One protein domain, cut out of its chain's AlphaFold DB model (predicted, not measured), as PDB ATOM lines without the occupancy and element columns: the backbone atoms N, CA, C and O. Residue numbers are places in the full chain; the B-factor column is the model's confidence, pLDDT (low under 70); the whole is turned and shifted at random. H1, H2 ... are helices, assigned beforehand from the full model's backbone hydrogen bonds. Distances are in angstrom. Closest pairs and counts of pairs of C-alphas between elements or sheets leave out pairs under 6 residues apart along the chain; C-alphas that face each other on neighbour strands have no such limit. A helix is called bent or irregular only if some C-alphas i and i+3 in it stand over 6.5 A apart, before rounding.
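What this domain is: This is residues 8 to 80 of the 316 residues of an uncharacterized protein of Hydnomerulius pinastri MD-312 (UniProt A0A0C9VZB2). The model is an open frame of helices: the long H5 makes one side, the row of H2, H3 and H4 makes the opposite side, and H1 lies over one face of the gap between them, its last residues packing on both H3 and H5. H4 turns the corner at one end of the frame, while the long link of residues 19 to 29 loops round the other end, where the short H6 follows the last residues of H5 after a tight link. The printed part has 73 residues with six named helices, H1 to H6 in that order, no named strand, and the class is all helix. It is only just compact, close to loose, with a radius of gyration of the C-alphas of 13.3 A and spans of 38 by 28 by 19 A.

How they stand to each other: H1, residues 8 to 18, touches H3, residues 35 to 44, the closest C-alphas being those of Val 17 and Pro 35 at 6.8 A. They run opposite ways at a shallow tilt of 34.7 degrees, only just short of steep. H1 also touches H5, residues 56 to 73, with residues 65 to 72 of H5 alone; the closest C-alphas, those of Ile 18 and Trp 69, are 4.4 A apart. These two run the same way at a tilt of 38 degrees, only just steep. H2, residues 30 to 33, and H3 only just touch, and only at the corner by their link, with 3 pairs of C-alphas within 8 A; the closest are those of Ala 31 and Ala 38, 5.2 A. H3 and H4, residues 47 to 53, likewise only just touch, only at the corner, with 3 such pairs, the closest being the C-alphas of Phe 43 and Gly 49 at 5.0 A. H4 and H5 are close but not clearly touching, with the C-alphas of Phe 53 and Asn 59 closest at 6.2 A. H6, residues 77 to 80, is close to H5 but not clearly touching it, the closest C-alphas being those of Phe 72 and Ser 78 at 6.4 A. H3 and H5 are apart. In H1 and H4 every O i to N i+4 pair is within hydrogen-bond range, against 4 of 6 in H3 and 12 of 14 in H5; H2 and H6 are too short for such a pair.

Where its parts are: H1 begins at C-alpha 8 (-58.647, 37.994, -4.601) and is 15.3 A long. H3 is 14.1 A long and irregular, with C-alphas 39 and 42 7.2 A apart. H5 runs 25.1 A from C-alpha 56 (-43.468, 36.178, 8.992). H6, only just irregular with C-alphas 77 and 80 6.7 A apart, ends at C-alpha 80 (-45.200, 19.113, -21.129). H2 is 5.2 A and H4 10.2 A long.

The domain as a whole: The C-alphas of Gln 47 and Pro 76, the two farthest apart, are 39.9 A from each other. The printed part has no cut. H1 to H2 is a long link of 11 residues; the other links are tight. Residues 54 to 61, of which 56 to 61 belong to H5, stand free. The mean pLDDT of the printed part is 82.7, and residues 27 to 33 are under 70.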
ATOM      1  N   GLN A   8     -58.014  39.194  -4.039       89.94
ATOM      2  CA  GLN A   8     -58.647  37.994  -4.601       89.94
ATOM      3  C   GLN A   8     -58.205  37.785  -6.052       89.94
ATOM      4  O   GLN A   8     -57.889  36.663  -6.426       89.94
ATOM      5  N   ALA A   9     -58.094  38.868  -6.832       88.25
ATOM      6  CA  ALA A   9     -57.489  38.836  -8.164       88.25
ATOM      7  C   ALA A   9     -56.015  38.398  -8.105       88.25
ATOM      8  O   ALA A   9     -55.594  37.568  -8.903       88.25
ATOM      9  N   LEU A  10     -55.253  38.883  -7.113       87.75
ATOM     10  CA  LEU A  10     -53.887  38.407  -6.867       87.75
ATOM     11  C   LEU A  10     -53.855  36.896  -6.591       87.75
ATOM     12  O   LEU A  10     -53.085  36.186  -7.225       87.75
ATOM     13  N   LEU A  11     -54.688  36.400  -5.670       89.88
ATOM     14  CA  LEU A  11     -54.742  34.970  -5.347       89.88
ATOM     15  C   LEU A  11     -55.163  34.115  -6.551       89.88
ATOM     16  O   LEU A  11     -54.603  33.042  -6.722       89.88
ATOM     17  N   ALA A  12     -56.078  34.592  -7.399       90.06
ATOM     18  CA  ALA A  12     -56.472  33.893  -8.622       90.06
ATOM     19  C   ALA A  12     -55.300  33.741  -9.609       90.06
ATOM     20  O   ALA A  12     -55.048  32.638 -10.079       90.06
ATOM     21  N   CYS A  13     -54.519  34.801  -9.851       88.88
ATOM     22  CA  CYS A  13     -53.330  34.698 -10.704       88.88
ATOM     23  C   CYS A  13     -52.242  33.789 -10.099       88.88
ATOM     24  O   CYS A  13     -51.521  33.121 -10.833       88.88
ATOM     25  N   LEU A  14     -52.105  33.744  -8.767       89.94
ATOM     26  CA  LEU A  14     -51.188  32.801  -8.112       89.94
ATOM     27  C   LEU A  14     -51.684  31.347  -8.249       89.94
ATOM     28  O   LEU A  14     -50.864  30.459  -8.461       89.94
ATOM     29  N   GLU A  15     -52.999  31.113  -8.165       91.62
ATOM     30  CA  GLU A  15     -53.636  29.802  -8.371       91.62
ATOM     31  C   GLU A  15     -53.434  29.287  -9.808       91.62
ATOM     32  O   GLU A  15     -53.143  28.110 -10.001       91.62
ATOM     33  N   GLU A  16     -53.520  30.162 -10.815       89.31
ATOM     34  CA  GLU A  16     -53.187  29.824 -12.208       89.31
ATOM     35  C   GLU A  16     -51.724  29.355 -12.319       89.31
ATOM     36  O   GLU A  16     -51.461  28.253 -12.798       89.31
ATOM     37  N   VAL A  17     -50.768  30.124 -11.778       88.75
ATOM     38  CA  VAL A  17     -49.335  29.787 -11.877       88.75
ATOM     39  C   VAL A  17     -48.967  28.494 -11.140       88.75
ATOM     40  O   VAL A  17     -48.150  27.736 -11.657       88.75
ATOM     41  N   ILE A  18     -49.539  28.194  -9.964       92.31
ATOM     42  CA  ILE A  18     -49.163  26.964  -9.231       92.31
ATOM     43  C   ILE A  18     -49.605  25.659  -9.914       92.31
ATOM     44  O   ILE A  18     -49.142  24.591  -9.509       92.31
ATOM     45  N   ASN A  19     -50.476  25.741 -10.922       90.69
ATOM     46  CA  ASN A  19     -50.972  24.605 -11.699       90.69
ATOM     47  C   ASN A  19     -50.322  24.499 -13.096       90.69
ATOM     48  O   ASN A  19     -50.699  23.625 -13.876       90.69
ATOM     49  N   GLU A  20     -49.345  25.357 -13.415       89.19
ATOM     50  CA  GLU A  20     -48.645  25.364 -14.702       89.19
ATOM     51  C   GLU A  20     -47.118  25.286 -14.539       89.19
ATOM     52  O   GLU A  20     -46.529  25.687 -13.528       89.19
ATOM     53  N   ALA A  21     -46.457  24.736 -15.561       88.31
ATOM     54  CA  ALA A  21     -45.003  24.731 -15.673       88.31
ATOM     55  C   ALA A  21     -44.586  25.878 -16.606       88.31
ATOM     56  O   ALA A  21     -45.158  25.994 -17.693       88.31
ATOM     57  N   PRO A  22     -43.610  26.724 -16.230       85.69
ATOM     58  CA  PRO A  22     -43.170  27.815 -17.093       85.69
ATOM     59  C   PRO A  22     -42.549  27.252 -18.377       85.69
ATOM     60  O   PRO A  22     -41.769  26.301 -18.326       85.69
ATOM     61  N   THR A  23     -42.871  27.839 -19.527       82.56
ATOM     62  CA  THR A  23     -42.210  27.555 -20.810       82.56
ATOM     63  C   THR A  23     -40.930  28.378 -20.956       82.56
ATOM     64  O   THR A  23     -40.723  29.365 -20.250       82.56
ATOM     65  N   PHE A  24     -40.057  27.990 -21.887       83.38
ATOM     66  CA  PHE A  24     -38.920  28.824 -22.255       83.38
ATOM     67  C   PHE A  24     -39.345  29.860 -23.306       83.38
ATOM     68  O   PHE A  24     -39.948  29.510 -24.320       83.38
ATOM     69  N   SER A  25     -39.010  31.137 -23.089       76.06
ATOM     70  CA  SER A  25     -39.309  32.236 -24.028       76.06
ATOM     71  C   SER A  25     -38.122  33.174 -24.305       76.06
ATOM     72  O   SER A  25     -38.294  34.276 -24.820       76.06
ATOM     73  N   GLY A  26     -36.896  32.726 -24.013       70.88
ATOM     74  CA  GLY A  26     -35.663  33.452 -24.333       70.88
ATOM     75  C   GLY A  26     -34.962  34.104 -23.129       70.88
ATOM     76  O   GLY A  26     -35.602  34.467 -22.141       70.88
ATOM     77  N   PRO A  27     -33.630  34.304 -23.198       63.16
ATOM     78  CA  PRO A  27     -32.825  34.791 -22.071       63.16
ATOM     79  C   PRO A  27     -33.096  36.258 -21.691       63.16
ATOM     80  O   PRO A  27     -32.816  36.664 -20.567       63.16
ATOM     81  N   SER A  28     -33.664  37.062 -22.595       59.91
ATOM     82  CA  SER A  28     -34.060  38.450 -22.317       59.91
ATOM     83  C   SER A  28     -35.415  38.586 -21.607       59.91
ATOM     84  O   SER A  28     -35.761  39.683 -21.171       59.91
ATOM     85  N   GLU A  29     -36.187  37.502 -21.467       59.62
ATOM     86  CA  GLU A  29     -37.527  37.510 -20.867       59.62
ATOM     87  C   GLU A  29     -37.539  36.967 -19.428       59.62
ATOM     88  O   GLU A  29     -38.298  36.066 -19.071       59.62
ATOM     89  N   ALA A  30     -36.722  37.554 -18.549       52.72
ATOM     90  CA  ALA A  30     -36.601  37.123 -17.149       52.72
ATOM     91  C   ALA A  30     -37.941  37.071 -16.370       52.72
ATOM     92  O   ALA A  30     -38.064  36.319 -15.404       52.72
ATOM     93  N   ALA A  31     -38.956  37.838 -16.786       47.41
ATOM     94  CA  ALA A  31     -40.299  37.790 -16.201       47.41
ATOM     95  C   ALA A  31     -41.081  36.513 -16.572       47.41
ATOM     96  O   ALA A  31     -41.841  36.013 -15.745       47.41
ATOM     97  N   SER A  32     -40.872  35.968 -17.773       50.62
ATOM     98  CA  SER A  32     -41.511  34.736 -18.258       50.62
ATOM     99  C   SER A  32     -40.919  33.490 -17.583       50.62
ATOM    100  O   SER A  32     -41.634  32.538 -17.283       50.62
ATOM    101  N   ILE A  33     -39.624  33.539 -17.249       58.66
ATOM    102  CA  ILE A  33     -38.901  32.485 -16.512       58.66
ATOM    103  C   ILE A  33     -39.326  32.433 -15.028       58.66
ATOM    104  O   ILE A  33     -39.210  31.393 -14.380       58.66
ATOM    105  N   ILE A  34     -39.842  33.538 -14.474       76.38
ATOM    106  CA  ILE A  34     -40.233  33.651 -13.061       76.38
ATOM    107  C   ILE A  34     -41.683  34.177 -12.959       76.38
ATOM    108  O   ILE A  34     -41.902  35.318 -12.544       76.38
ATOM    109  N   PRO A  35     -42.709  33.367 -13.295       80.00
ATOM    110  CA  PRO A  35     -44.098  33.836 -13.411       80.00
ATOM    111  C   PRO A  35     -44.665  34.418 -12.103       80.00
ATOM    112  O   PRO A  35     -45.378  35.423 -12.113       80.00
ATOM    113  N   MET A  36     -44.256  33.883 -10.947       83.69
ATOM    114  CA  MET A  36     -44.577  34.462  -9.634       83.69
ATOM    115  C   MET A  36     -44.030  35.891  -9.461       83.69
ATOM    116  O   MET A  36     -44.680  36.742  -8.856       83.69
ATOM    117  N   TYR A  37     -42.852  36.188 -10.018       81.62
ATOM    118  CA  TYR A  37     -42.267  37.529 -10.003       81.62
ATOM    119  C   TYR A  37     -42.953  38.462 -11.008       81.62
ATOM    120  O   TYR A  37     -43.092  39.646 -10.716       81.62
ATOM    121  N   ALA A  38     -43.454  37.961 -12.142       79.56
ATOM    122  CA  ALA A  38     -44.266  38.769 -13.057       79.56
ATOM    123  C   ALA A  38     -45.544  39.308 -12.377       79.56
ATOM    124  O   ALA A  38     -45.914  40.464 -12.582       79.56
ATOM    125  N   ILE A  39     -46.170  38.503 -11.508       84.81
ATOM    126  CA  ILE A  39     -47.340  38.898 -10.705       84.81
ATOM    127  C   ILE A  39     -46.944  39.823  -9.542       84.81
ATOM    128  O   ILE A  39     -47.592  40.844  -9.307       84.81
ATOM    129  N   LEU A  40     -45.901  39.469  -8.780       84.94
ATOM    130  CA  LEU A  40     -45.561  40.146  -7.520       84.94
ATOM    131  C   LEU A  40     -44.663  41.382  -7.693       84.94
ATOM    132  O   LEU A  40     -44.715  42.299  -6.869       84.94
ATOM    133  N   GLY A  41     -43.868  41.430  -8.763       82.25
ATOM    134  CA  GLY A  41     -42.868  42.457  -9.073       82.25
ATOM    135  C   GLY A  41     -43.344  43.907  -8.924       82.25
ATOM    136  O   GLY A  41     -42.645  44.686  -8.270       82.25
ATOM    137  N   PRO A  42     -44.544  44.285  -9.420       83.75
ATOM    138  CA  PRO A  42     -45.100  45.629  -9.239       83.75
ATOM    139  C   PRO A  42     -45.247  46.069  -7.774       83.75
ATOM    140  O   PRO A  42     -45.240  47.267  -7.488       83.75
ATOM    141  N   PHE A  43     -45.366  45.126  -6.835       81.19
ATOM    142  CA  PHE A  43     -45.534  45.411  -5.409       81.19
ATOM    143  C   PHE A  43     -44.211  45.407  -4.634       81.19
ATOM    144  O   PHE A  43     -44.110  46.143  -3.649       81.19
ATOM    145  N   LEU A  44     -43.213  44.615  -5.052       79.44
ATOM    146  CA  LEU A  44     -41.971  44.365  -4.297       79.44
ATOM    147  C   LEU A  44     -41.249  45.658  -3.885       79.44
ATOM    148  O   LEU A  44     -40.889  45.822  -2.722       79.44
ATOM    149  N   ASN A  45     -41.120  46.609  -4.815       76.88
ATOM    150  CA  ASN A  45     -40.423  47.884  -4.597       76.88
ATOM    151  C   ASN A  45     -41.294  48.976  -3.940       76.88
ATOM    152  O   ASN A  45     -40.908  50.144  -3.901       76.88
ATOM    153  N   THR A  46     -42.471  48.628  -3.411       85.75
ATOM    154  CA  THR A  46     -43.331  49.567  -2.674       85.75
ATOM    155  C   THR A  46     -43.133  49.435  -1.164       85.75
ATOM    156  O   THR A  46     -42.897  48.350  -0.637       85.75
ATOM    157  N   GLN A  47     -43.321  50.528  -0.417       77.56
ATOM    158  CA  GLN A  47     -43.247  50.500   1.052       77.56
ATOM    159  C   GLN A  47     -44.276  49.543   1.689       77.56
ATOM    160  O   GLN A  47     -44.029  49.012   2.776       77.56
ATOM    161  N   ALA A  48     -45.420  49.330   1.026       81.50
ATOM    162  CA  ALA A  48     -46.448  48.381   1.441       81.50
ATOM    163  C   ALA A  48     -46.022  46.932   1.166       81.50
ATOM    164  O   ALA A  48     -46.087  46.106   2.076       81.50
ATOM    165  N   GLY A  49     -45.516  46.648  -0.039       82.69
ATOM    166  CA  GLY A  49     -44.970  45.343  -0.414       82.69
ATOM    167  C   GLY A  49     -43.806  44.934   0.480       82.69
ATOM    168  O   GLY A  49     -43.862  43.864   1.073       82.69
ATOM    169  N   TYR A  50     -42.827  45.818   0.706       76.56
ATOM    170  CA  TYR A  50     -41.728  45.569   1.647       76.56
ATOM    171  C   TYR A  50     -42.238  45.118   3.023       76.56
ATOM    172  O   TYR A  50     -41.785  44.105   3.541       76.56
ATOM    173  N   ARG A  51     -43.224  45.817   3.607       79.06
ATOM    174  CA  ARG A  51     -43.818  45.437   4.905       79.06
ATOM    175  C   ARG A  51     -44.583  44.112   4.843       79.06
ATOM    176  O   ARG A  51     -44.525  43.341   5.795       79.06
ATOM    177  N   ALA A  52     -45.292  43.837   3.750       80.81
ATOM    178  CA  ALA A  52     -46.026  42.587   3.574       80.81
ATOM    179  C   ALA A  52     -45.075  41.382   3.443       80.81
ATOM    180  O   ALA A  52     -45.183  40.432   4.211       80.81
ATOM    181  N   PHE A  53     -44.098  41.455   2.537       81.06
ATOM    182  CA  PHE A  53     -43.150  40.375   2.228       81.06
ATOM    183  C   PHE A  53     -41.996  40.246   3.246       81.06
ATOM    184  O   PHE A  53     -41.171  39.344   3.144       81.06
ATOM    185  N   THR A  54     -41.941  41.109   4.266       81.12
ATOM    186  CA  THR A  54     -41.094  40.919   5.465       81.12
ATOM    187  C   THR A  54     -41.887  40.465   6.694       81.12
ATOM    188  O   THR A  54     -41.306  40.260   7.754       81.12
ATOM    189  N   THR A  55     -43.207  40.269   6.582       86.00
ATOM    190  CA  THR A  55     -44.034  39.779   7.692       86.00
ATOM    191  C   THR A  55     -44.050  38.248   7.717       86.00
ATOM    192  O   THR A  55     -44.611  37.621   6.818       86.00
ATOM    193  N   ASP A  56     -43.552  37.640   8.799       87.81
ATOM    194  CA  ASP A  56     -43.468  36.178   8.992       87.81
ATOM    195  C   ASP A  56     -44.759  35.427   8.630       87.81
ATOM    196  O   ASP A  56     -44.735  34.407   7.946       87.81
ATOM    197  N   LYS A  57     -45.917  35.950   9.056       90.75
ATOM    198  CA  LYS A  57     -47.230  35.326   8.803       90.75
ATOM    199  C   LYS A  57     -47.592  35.259   7.317       90.75
ATOM    200  O   LYS A  57     -48.286  34.325   6.917       90.75
ATOM    201  N   ILE A  58     -47.149  36.245   6.535       86.31
ATOM    202  CA  ILE A  58     -47.371  36.333   5.087       86.31
ATOM    203  C   ILE A  58     -46.370  35.423   4.370       86.31
ATOM    204  O   ILE A  58     -46.780  34.607   3.548       86.31
ATOM    205  N   ASN A  59     -45.095  35.457   4.766       83.88
ATOM    206  CA  ASN A  59     -44.065  34.563   4.225       83.88
ATOM    207  C   ASN A  59     -44.390  33.081   4.476       83.88
ATOM    208  O   ASN A  59     -44.226  32.257   3.582       83.88
ATOM    209  N   ALA A  60     -44.976  32.747   5.629       84.00
ATOM    210  CA  ALA A  60     -45.484  31.405   5.914       84.00
ATOM    211  C   ALA A  60     -46.664  30.971   5.015       84.00
ATOM    212  O   ALA A  60     -46.893  29.771   4.875       84.00
ATOM    213  N   GLN A  61     -47.422  31.899   4.409       90.50
ATOM    214  CA  GLN A  61     -48.412  31.540   3.380       90.50
ATOM    215  C   GLN A  61     -47.760  31.388   2.005       90.50
ATOM    216  O   GLN A  61     -48.059  30.416   1.320       90.50
ATOM    217  N   PHE A  62     -46.828  32.271   1.629       87.62
ATOM    218  CA  PHE A  62     -46.068  32.110   0.384       87.62
ATOM    219  C   PHE A  62     -45.298  30.788   0.341       87.62
ATOM    220  O   PHE A  62     -45.342  30.106  -0.674       87.62
ATOM    221  N   HIS A  63     -44.699  30.360   1.456       83.00
ATOM    222  CA  HIS A  63     -44.059  29.048   1.552       83.00
ATOM    223  C   HIS A  63     -45.023  27.898   1.209       83.00
ATOM    224  O   HIS A  63     -44.677  27.048   0.402       83.00
ATOM    225  N   ARG A  64     -46.270  27.931   1.705       89.00
ATOM    226  CA  ARG A  64     -47.302  26.924   1.378       89.00
ATOM    227  C   ARG A  64     -47.742  26.961  -0.088       89.00
ATOM    228  O   ARG A  64     -48.060  25.915  -0.648       89.00
ATOM    229  N   ILE A  65     -47.787  28.149  -0.695       89.44
ATOM    230  CA  ILE A  65     -48.070  28.319  -2.130       89.44
ATOM    231  C   ILE A  65     -46.933  27.686  -2.944       89.44
ATOM    232  O   ILE A  65     -47.196  26.897  -3.851       89.44
ATOM    233  N   PHE A  66     -45.676  27.945  -2.568       87.69
ATOM    234  CA  PHE A  66     -44.514  27.313  -3.190       87.69
ATOM    235  C   PHE A  66     -44.492  25.793  -2.977       87.69
ATOM    236  O   PHE A  66     -44.308  25.081  -3.953       87.69
ATOM    237  N   ASP A  67     -44.799  25.272  -1.782       86.81
ATOM    238  CA  ASP A  67     -44.929  23.823  -1.540       86.81
ATOM    239  C   ASP A  67     -45.973  23.164  -2.460       86.81
ATOM    240  O   ASP A  67     -45.825  22.005  -2.851       86.81
ATOM    241  N   SER A  68     -47.060  23.879  -2.779       92.44
ATOM    242  CA  SER A  68     -48.088  23.411  -3.713       92.44
ATOM    243  C   SER A  68     -47.555  23.375  -5.144       92.44
ATOM    244  O   SER A  68     -47.658  22.344  -5.807       92.44
ATOM    245  N   TRP A  69     -46.902  24.451  -5.586       92.19
ATOM    246  CA  TRP A  69     -46.297  24.517  -6.916       92.19
ATOM    247  C   TRP A  69     -45.177  23.488  -7.087       92.19
ATOM    248  O   TRP A  69     -45.125  22.803  -8.100       92.19
ATOM    249  N   THR A  70     -44.327  23.286  -6.076       88.56
ATOM    250  CA  THR A  70     -43.279  22.257  -6.085       88.56
ATOM    251  C   THR A  70     -43.870  20.862  -6.280       88.56
ATOM    252  O   THR A  70     -43.337  20.104  -7.085       88.56
ATOM    253  N   LYS A  71     -44.989  20.522  -5.621       87.19
ATOM    254  CA  LYS A  71     -45.677  19.230  -5.834       87.19
ATOM    255  C   LYS A  71     -46.153  19.053  -7.274       87.19
ATOM    256  O   LYS A  71     -46.038  17.951  -7.801       87.19
ATOM    257  N   PHE A  72     -46.660  20.115  -7.901       91.25
ATOM    258  CA  PHE A  72     -47.005  20.095  -9.320       91.25
ATOM    259  C   PHE A  72     -45.749  19.950 -10.198       91.25
ATOM    260  O   PHE A  72     -45.687  19.051 -11.034       91.25
ATOM    261  N   LEU A  73     -44.714  20.763  -9.974       86.38
ATOM    262  CA  LEU A  73     -43.499  20.796 -10.794       86.38
ATOM    263  C   LEU A  73     -42.715  19.473 -10.782       86.38
ATOM    264  O   LEU A  73     -42.143  19.119 -11.811       86.38
ATOM    265  N   VAL A  74     -42.726  18.707  -9.683       83.75
ATOM    266  CA  VAL A  74     -42.096  17.365  -9.628       83.75
ATOM    267  C   VAL A  74     -42.978  16.230 -10.177       83.75
ATOM    268  O   VAL A  74     -42.527  15.084 -10.269       83.75
ATOM    269  N   SER A  75     -44.235  16.512 -10.529       87.19
ATOM    270  CA  SER A  75     -45.171  15.516 -11.062       87.19
ATOM    271  C   SER A  75     -44.867  15.143 -12.530       87.19
ATOM    272  O   SER A  75     -44.008  15.747 -13.177       87.19
ATOM    273  N   PRO A  76     -45.536  14.125 -13.099       89.56
ATOM    274  CA  PRO A  76     -45.512  13.884 -14.541       89.56
ATOM    275  C   PRO A  76     -46.159  14.999 -15.372       89.56
ATOM    276  O   PRO A  76     -45.735  15.215 -16.506       89.56
ATOM    277  N   ASP A  77     -47.142  15.711 -14.819       88.69
ATOM    278  CA  ASP A  77     -48.002  16.640 -15.565       88.69
ATOM    279  C   ASP A  77     -47.269  17.942 -15.937       88.69
ATOM    280  O   ASP A  77     -47.543  18.542 -16.975       88.69
ATOM    281  N   SER A  78     -46.250  18.330 -15.161       89.94
ATOM    282  CA  SER A  78     -45.377  19.476 -15.459       89.94
ATOM    283  C   SER A  78     -44.482  19.272 -16.688       89.94
ATOM    284  O   SER A  78     -43.948  20.234 -17.236       89.94
ATOM    285  N   ARG A  79     -44.291  18.027 -17.146       89.75
ATOM    286  CA  ARG A  79     -43.255  17.673 -18.135       89.75
ATOM    287  C   ARG A  79     -43.581  18.100 -19.564       89.75
ATOM    288  O   ARG A  79     -42.719  17.978 -20.429       89.75
ATOM    289  N   ALA A  80     -44.780  18.627 -19.816       89.69
ATOM    290  CA  ALA A  80     -45.200  19.113 -21.129       89.69
ATOM    291  C   ALA A  80     -44.283  20.213 -21.708       89.69
ATOM    292  O   ALA A  80     -44.231  20.373 -22.922       89.69
TER     293      ALA A  80